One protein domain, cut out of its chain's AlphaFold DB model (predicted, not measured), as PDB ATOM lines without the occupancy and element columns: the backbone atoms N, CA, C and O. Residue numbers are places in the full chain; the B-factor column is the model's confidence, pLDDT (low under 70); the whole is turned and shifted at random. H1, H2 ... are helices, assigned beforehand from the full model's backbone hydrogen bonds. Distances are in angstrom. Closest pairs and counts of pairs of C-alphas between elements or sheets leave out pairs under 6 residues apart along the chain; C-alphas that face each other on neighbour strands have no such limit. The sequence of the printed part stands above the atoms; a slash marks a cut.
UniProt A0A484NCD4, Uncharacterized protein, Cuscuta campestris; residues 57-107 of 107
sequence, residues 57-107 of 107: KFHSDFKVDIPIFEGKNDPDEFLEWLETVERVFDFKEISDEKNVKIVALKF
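AT A GLANCE: This is residues 57 to 107 of the 107 residues of an uncharacterized protein of Cuscuta campestris (UniProt A0A484NCD4). A long stretch without a named element, residues 57 to 74, runs lengthwise past the long helix H1, which turns back beside it; after a tight link at H1's last residue, Phe 91, the short helix H2 makes a corner with H1, their lines at a steep tilt of 51 degrees. The 51 printed residues hold two named helices, H1 then H2, and no named strand; the class is all helix. The whole is only just compact, close to loose, with a radius of gyration of the C-alphas of 11.7 A and spans of 37 by 19 by 17 A.

IN THESE COORDINATES: H1, residues 75 to 91, begins at C-alpha 75 (67.832, 122.122, 144.180) and measures 24.4 A. H2, residues 96 to 104, measures 12.7 A and ends at C-alpha 104 (80.880, 135.541, 138.293).

HOW THE PARTS SIT: H1 and H2 are close but not clearly touching; their closest C-alphas, of Phe 89 and Asn 99, are 7.0 A apart. They run opposite ways at a steep tilt of 51 degrees. Every O i to N i+4 pair is within hydrogen-bond range in H1, and 3 of 5 in H2.

THE WHOLE: The C-alphas farthest apart, of Lys 57 and Asp 74, are 37.7 A apart. Residues 71 to 76 stand free. The printed part has no cut, and the link from H1 to H2 is tight. Residues 57 to 64 and 107 have pLDDT under 70.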
ATOM      1  N   LYS A  57      94.300 139.369 126.755       44.28
ATOM      2  CA  LYS A  57      94.783 138.895 125.439       44.28
ATOM      3  C   LYS A  57      94.761 137.371 125.256       44.28
ATOM      4  O   LYS A  57      94.985 136.911 124.143       44.28
ATOM      5  N   PHE A  58      94.463 136.610 126.312       47.09
ATOM      6  CA  PHE A  58      94.113 135.183 126.236       47.09
ATOM      7  C   PHE A  58      92.591 134.939 126.258       47.09
ATOM      8  O   PHE A  58      92.162 133.802 126.081       47.09
ATOM      9  N   HIS A  59      91.769 135.979 126.466       50.16
ATOM     10  CA  HIS A  59      90.312 135.852 126.619       50.16
ATOM     11  C   HIS A  59      89.529 135.885 125.296       50.16
ATOM     12  O   HIS A  59      88.333 135.615 125.314       50.16
ATOM     13  N   SER A  60      90.144 136.179 124.140       46.66
ATOM     14  CA  SER A  60      89.365 136.316 122.891       46.66
ATOM     15  C   SER A  60      89.073 135.011 122.150       46.66
ATOM     16  O   SER A  60      88.113 134.965 121.382       46.66
ATOM     17  N   ASP A  61      89.846 133.948 122.381       49.62
ATOM     18  CA  ASP A  61      89.715 132.704 121.596       49.62
ATOM     19  C   ASP A  61      88.941 131.616 122.349       49.62
ATOM     20  O   ASP A  61      88.615 130.555 121.812       49.62
ATOM     21  N   PHE A  62      88.591 131.898 123.600       59.03
ATOM     22  CA  PHE A  62      87.969 130.960 124.504       59.03
ATOM     23  C   PHE A  62      86.504 131.329 124.738       59.03
ATOM     24  O   PHE A  62      86.106 131.813 125.795       59.03
ATOM     25  N   LYS A  63      85.676 131.120 123.710       68.25
ATOM     26  CA  LYS A  63      84.220 131.143 123.884       68.25
ATOM     27  C   LYS A  63      83.825 129.946 124.746       68.25
ATOM     28  O   LYS A  63      83.687 128.834 124.234       68.25
ATOM     29  N   VAL A  64      83.690 130.165 126.047       69.38
ATOM     30  CA  VAL A  64      83.031 129.211 126.941       69.38
ATOM     31  C   VAL A  64      81.551 129.476 126.870       69.38
ATOM     32  O   VAL A  64      81.091 130.551 127.254       69.38
ATOM     33  N   ASP A  65      80.813 128.504 126.358       79.50
ATOM     34  CA  ASP A  65      79.366 128.548 126.433       79.50
ATOM     35  C   ASP A  65      78.949 128.060 127.825       79.50
ATOM     36  O   ASP A  65      78.782 126.867 128.061       79.50
ATOM     37  N   ILE A  66      78.926 128.990 128.784       85.19
ATOM     38  CA  ILE A  66      78.453 128.720 130.143       85.19
ATOM     39  C   ILE A  66      76.922 128.787 130.144       85.19
ATOM     40  O   ILE A  66      76.382 129.855 129.807       85.19
ATOM     41  N   PRO A  67      76.222 127.704 130.539       85.94
ATOM     42  CA  PRO A  67      74.768 127.710 130.646       85.94
ATOM     43  C   PRO A  67      74.305 128.750 131.674       85.94
ATOM     44  O   PRO A  67      74.966 128.990 132.683       85.94
ATOM     45  N   ILE A  68      73.156 129.376 131.421       86.50
ATOM     46  CA  ILE A  68      72.541 130.337 132.344       86.50
ATOM     47  C   ILE A  68      71.695 129.557 133.347       86.50
ATOM     48  O   ILE A  68      70.909 128.702 132.948       86.50
ATOM     49  N   PHE A  69      71.834 129.864 134.634       86.75
ATOM     50  CA  PHE A  69      70.932 129.347 135.656       86.75
ATOM     51  C   PHE A  69      69.680 130.229 135.722       86.75
ATOM     52  O   PHE A  69      69.783 131.439 135.923       86.75
ATOM     53  N   GLU A  70      68.495 129.638 135.564       84.00
ATOM     54  CA  GLU A  70      67.222 130.377 135.534       84.00
ATOM     55  C   GLU A  70      66.765 130.864 136.922       84.00
ATOM     56  O   GLU A  70      65.751 131.554 137.035       84.00
ATOM     57  N   GLY A  71      67.510 130.544 137.987       81.44
ATOM     58  CA  GLY A  71      67.247 131.064 139.329       81.44
ATOM     59  C   GLY A  71      66.018 130.454 140.000       81.44
ATOM     60  O   GLY A  71      65.474 131.050 140.933       81.44
ATOM     61  N   LYS A  72      65.548 129.289 139.535       85.88
ATOM     62  CA  LYS A  72      64.439 128.586 140.182       85.88
ATOM     63  C   LYS A  72      64.884 128.070 141.546       85.88
ATOM     64  O   LYS A  72      66.028 127.668 141.738       85.88
ATOM     65  N   ASN A  73      63.960 128.048 142.502       85.88
ATOM     66  CA  ASN A  73      64.197 127.466 143.823       85.88
ATOM     67  C   ASN A  73      64.040 125.933 143.783       85.88
ATOM     68  O   ASN A  73      63.272 125.364 144.560       85.88
ATOM     69  N   ASP A  74      64.720 125.304 142.827       91.50
ATOM     70  CA  ASP A  74      64.765 123.864 142.613       91.50
ATOM     71  C   ASP A  74      66.215 123.382 142.818       91.50
ATOM     72  O   ASP A  74      67.101 123.738 142.032       91.50
ATOM     73  N   PRO A  75      66.495 122.634 143.902       90.94
ATOM     74  CA  PRO A  75      67.832 122.122 144.180       90.94
ATOM     75  C   PRO A  75      68.368 121.184 143.095       90.94
ATOM     76  O   PRO A  75      69.573 121.203 142.846       90.94
ATOM     77  N   ASP A  76      67.508 120.393 142.451       92.81
ATOM     78  CA  ASP A  76      67.940 119.428 141.435       92.81
ATOM     79  C   ASP A  76      68.388 120.170 140.166       92.81
ATOM     80  O   ASP A  76      69.456 119.889 139.623       92.81
ATOM     81  N   GLU A  77      67.656 121.217 139.771       92.19
ATOM     82  CA  GLU A  77      68.035 122.104 138.661       92.19
ATOM     83  C   GLU A  77      69.382 122.802 138.914       92.19
ATOM     84  O   GLU A  77      70.204 122.936 138.003       92.19
ATOM     85  N   PHE A  78      69.642 123.234 140.153       90.88
ATOM     86  CA  PHE A  78      70.934 123.820 140.516       90.88
ATOM     87  C   PHE A  78      72.080 122.811 140.376       90.88
ATOM     88  O   PHE A  78      73.145 123.168 139.868       90.88
ATOM     89  N   LEU A  79      71.875 121.564 140.810       93.75
ATOM     90  CA  LEU A  79      72.890 120.512 140.721       93.75
ATOM     91  C   LEU A  79      73.190 120.129 139.267       93.75
ATOM     92  O   LEU A  79      74.359 120.033 138.902       93.75
ATOM     93  N   GLU A  80      72.163 119.980 138.427       93.12
ATOM     94  CA  GLU A  80      72.332 119.701 136.993       93.12
ATOM     95  C   GLU A  80      73.080 120.834 136.273       93.12
ATOM     96  O   GLU A  80      73.974 120.595 135.447       93.12
ATOM     97  N   TRP A  81      72.747 122.086 136.603       93.75
ATOM     98  CA  TRP A  81      73.449 123.253 136.081       93.75
ATOM     99  C   TRP A  81      74.919 123.266 136.524       93.75
ATOM    100  O   TRP A  81      75.806 123.447 135.685       93.75
ATOM    101  N   LEU A  82      75.184 123.025 137.811       93.19
ATOM    102  CA  LEU A  82      76.536 123.008 138.367       93.19
ATOM    103  C   LEU A  82      77.396 121.913 137.720       93.19
ATOM    104  O   LEU A  82      78.496 122.210 137.258       93.19
ATOM    105  N   GLU A  83      76.872 120.690 137.593       94.31
ATOM    106  CA  GLU A  83      77.558 119.573 136.922       94.31
ATOM    107  C   GLU A  83      77.911 119.926 135.468       94.31
ATOM    108  O   GLU A  83      79.000 119.621 134.972       94.31
ATOM    109  N   THR A  84      76.997 120.601 134.769       92.50
ATOM    110  CA  THR A  84      77.221 121.025 133.383       92.50
ATOM    111  C   THR A  84      78.333 122.071 133.289       92.50
ATOM    112  O   THR A  84      79.184 121.979 132.402       92.50
ATOM    113  N   VAL A  85      78.363 123.046 134.202       91.19
ATOM    114  CA  VAL A  85      79.418 124.071 134.265       91.19
ATOM    115  C   VAL A  85      80.781 123.452 134.575       91.19
ATOM    116  O   VAL A  85      81.750 123.758 133.877       91.19
ATOM    117  N   GLU A  86      80.859 122.552 135.556       92.06
ATOM    118  CA  GLU A  86      82.095 121.834 135.901       92.06
ATOM    119  C   GLU A  86      82.622 121.032 134.704       92.06
ATOM    120  O   GLU A  86      83.784 121.170 134.322       92.06
ATOM    121  N   ARG A  87      81.747 120.301 134.003       91.56
ATOM    122  CA  ARG A  87      82.118 119.544 132.797       91.56
ATOM    123  C   ARG A  87      82.661 120.432 131.675       91.56
ATOM    124  O   ARG A  87      83.559 120.016 130.941       91.56
ATOM    125  N   VAL A  88      82.121 121.640 131.512       88.81
ATOM    126  CA  VAL A  88      82.614 122.613 130.526       88.81
ATOM    127  C   VAL A  88      84.020 123.100 130.889       88.81
ATOM    128  O   VAL A  88      84.851 123.269 129.994       88.81
ATOM    129  N   PHE A  89      84.305 123.298 132.175       89.62
ATOM    130  CA  PHE A  89      85.628 123.691 132.656       89.62
ATOM    131  C   PHE A  89      86.660 122.577 132.507       89.62
ATOM    132  O   PHE A  89      87.741 122.835 131.967       89.62
ATOM    133  N   ASP A  90      86.294 121.347 132.860       88.62
ATOM    134  CA  ASP A  90      87.143 120.165 132.704       88.62
ATOM    135  C   ASP A  90      87.497 119.916 131.237       88.62
ATOM    136  O   ASP A  90      88.668 119.764 130.888       88.62
ATOM    137  N   PHE A  91      86.499 119.944 130.346       87.31
ATOM    138  CA  PHE A  91      86.705 119.735 128.908       87.31
ATOM    139  C   PHE A  91      87.664 120.757 128.289       87.31
ATOM    140  O   PHE A  91      88.309 120.498 127.272       87.31
ATOM    141  N   LYS A  92      87.724 121.950 128.872       85.25
ATOM    142  CA  LYS A  92      88.546 123.050 128.391       85.25
ATOM    143  C   LYS A  92      89.848 123.243 129.172       85.25
ATOM    144  O   LYS A  92      90.581 124.181 128.858       85.25
ATOM    145  N   GLU A  93      90.117 122.389 130.157       86.94
ATOM    146  CA  GLU A  93      91.306 122.438 131.014       86.94
ATOM    147  C   GLU A  93      91.501 123.812 131.688       86.94
ATOM    148  O   GLU A  93      92.612 124.345 131.782       86.94
ATOM    149  N   ILE A  94      90.407 124.436 132.140       84.81
ATOM    150  CA  ILE A  94      90.493 125.721 132.840       84.81
ATOM    151  C   ILE A  94      90.915 125.498 134.296       84.81
ATOM    152  O   ILE A  94      90.312 124.721 135.025       84.81
ATOM    153  N   SER A  95      91.908 126.261 134.749       85.62
ATOM    154  CA  SER A  95      92.308 126.311 136.158       85.62
ATOM    155  C   SER A  95      91.215 126.890 137.069       85.62
ATOM    156  O   SER A  95      90.644 127.935 136.743       85.62
ATOM    157  N   ASP A  96      91.071 126.350 138.279       82.62
ATOM    158  CA  ASP A  96      90.101 126.794 139.297       82.62
ATOM    159  C   ASP A  96      90.097 128.309 139.566       82.62
ATOM    160  O   ASP A  96      89.037 128.921 139.706       82.62
ATOM    161  N   GLU A  97      91.270 128.958 139.560       84.06
ATOM    162  CA  GLU A  97      91.391 130.412 139.778       84.06
ATOM    163  C   GLU A  97      90.646 131.245 138.714       84.06
ATOM    164  O   GLU A  97      90.227 132.383 138.955       84.06
ATOM    165  N   LYS A  98      90.482 130.687 137.511       84.69
ATOM    166  CA  LYS A  98      89.763 131.320 136.399       84.69
ATOM    167  C   LYS A  98      88.287 130.940 136.390       84.69
ATOM    168  O   LYS A  98      87.481 131.795 136.033       84.69
ATOM    169  N   ASN A  99      87.931 129.731 136.829       87.44
ATOM    170  CA  ASN A  99      86.547 129.248 136.879       87.44
ATOM    171  C   ASN A  99      85.657 130.227 137.650       87.44
ATOM    172  O   ASN A  99      84.679 130.732 137.104       87.44
ATOM    173  N   VAL A 100      86.070 130.616 138.861       84.88
ATOM    174  CA  VAL A 100      85.317 131.567 139.701       84.88
ATOM    175  C   VAL A 100      85.096 132.908 138.992       84.88
ATOM    176  O   VAL A 100      83.988 133.441 139.007       84.88
ATOM    177  N   LYS A 101      86.131 133.445 138.331       86.75
ATOM    178  CA  LYS A 101      86.051 134.723 137.603       86.75
ATOM    179  C   LYS A 101      85.107 134.626 136.398       86.75
ATOM    180  O   LYS A 101      84.359 135.564 136.149       86.75
ATOM    181  N   ILE A 102      85.125 133.509 135.669       85.12
ATOM    182  CA  ILE A 102      84.272 133.277 134.492       85.12
ATOM    183  C   ILE A 102      82.804 133.149 134.901       85.12
ATOM    184  O   ILE A 102      81.948 133.798 134.301       85.12
ATOM    185  N   VAL A 103      82.519 132.351 135.934       83.38
ATOM    186  CA  VAL A 103      81.161 132.169 136.459       83.38
ATOM    187  C   VAL A 103      80.594 133.510 136.925       83.38
ATOM    188  O   VAL A 103      79.527 133.904 136.471       83.38
ATOM    189  N   ALA A 104      81.335 134.262 137.745       84.06
ATOM    190  CA  ALA A 104      80.880 135.541 138.293       84.06
ATOM    191  C   ALA A 104      80.530 136.602 137.231       84.06
ATOM    192  O   ALA A 104      79.739 137.494 137.508       84.06
ATOM    193  N   LEU A 105      81.104 136.520 136.026       81.62
ATOM    194  CA  LEU A 105      80.798 137.433 134.919       81.62
ATOM    195  C   LEU A 105      79.545 137.038 134.121       81.62
ATOM    196  O   LEU A 105      79.077 137.829 133.303       81.62
ATOM    197  N   LYS A 106      79.034 135.814 134.298       72.44
ATOM    198  CA  LYS A 106      77.882 135.281 133.556       72.44
ATOM    199  C   LYS A 106      76.550 135.437 134.308       72.44
ATOM    200  O   LYS A 106      75.508 135.180 133.703       72.44
ATOM    201  N   PHE A 107      76.611 135.849 135.575       61.31
ATOM    202  CA  PHE A 107      75.488 136.062 136.491       61.31
ATOM    203  C   PHE A 107      75.100 137.531 136.640       61.31
ATOM    204  O   PHE A 107      76.002 138.395 136.576       61.31
TER     205      PHE A 107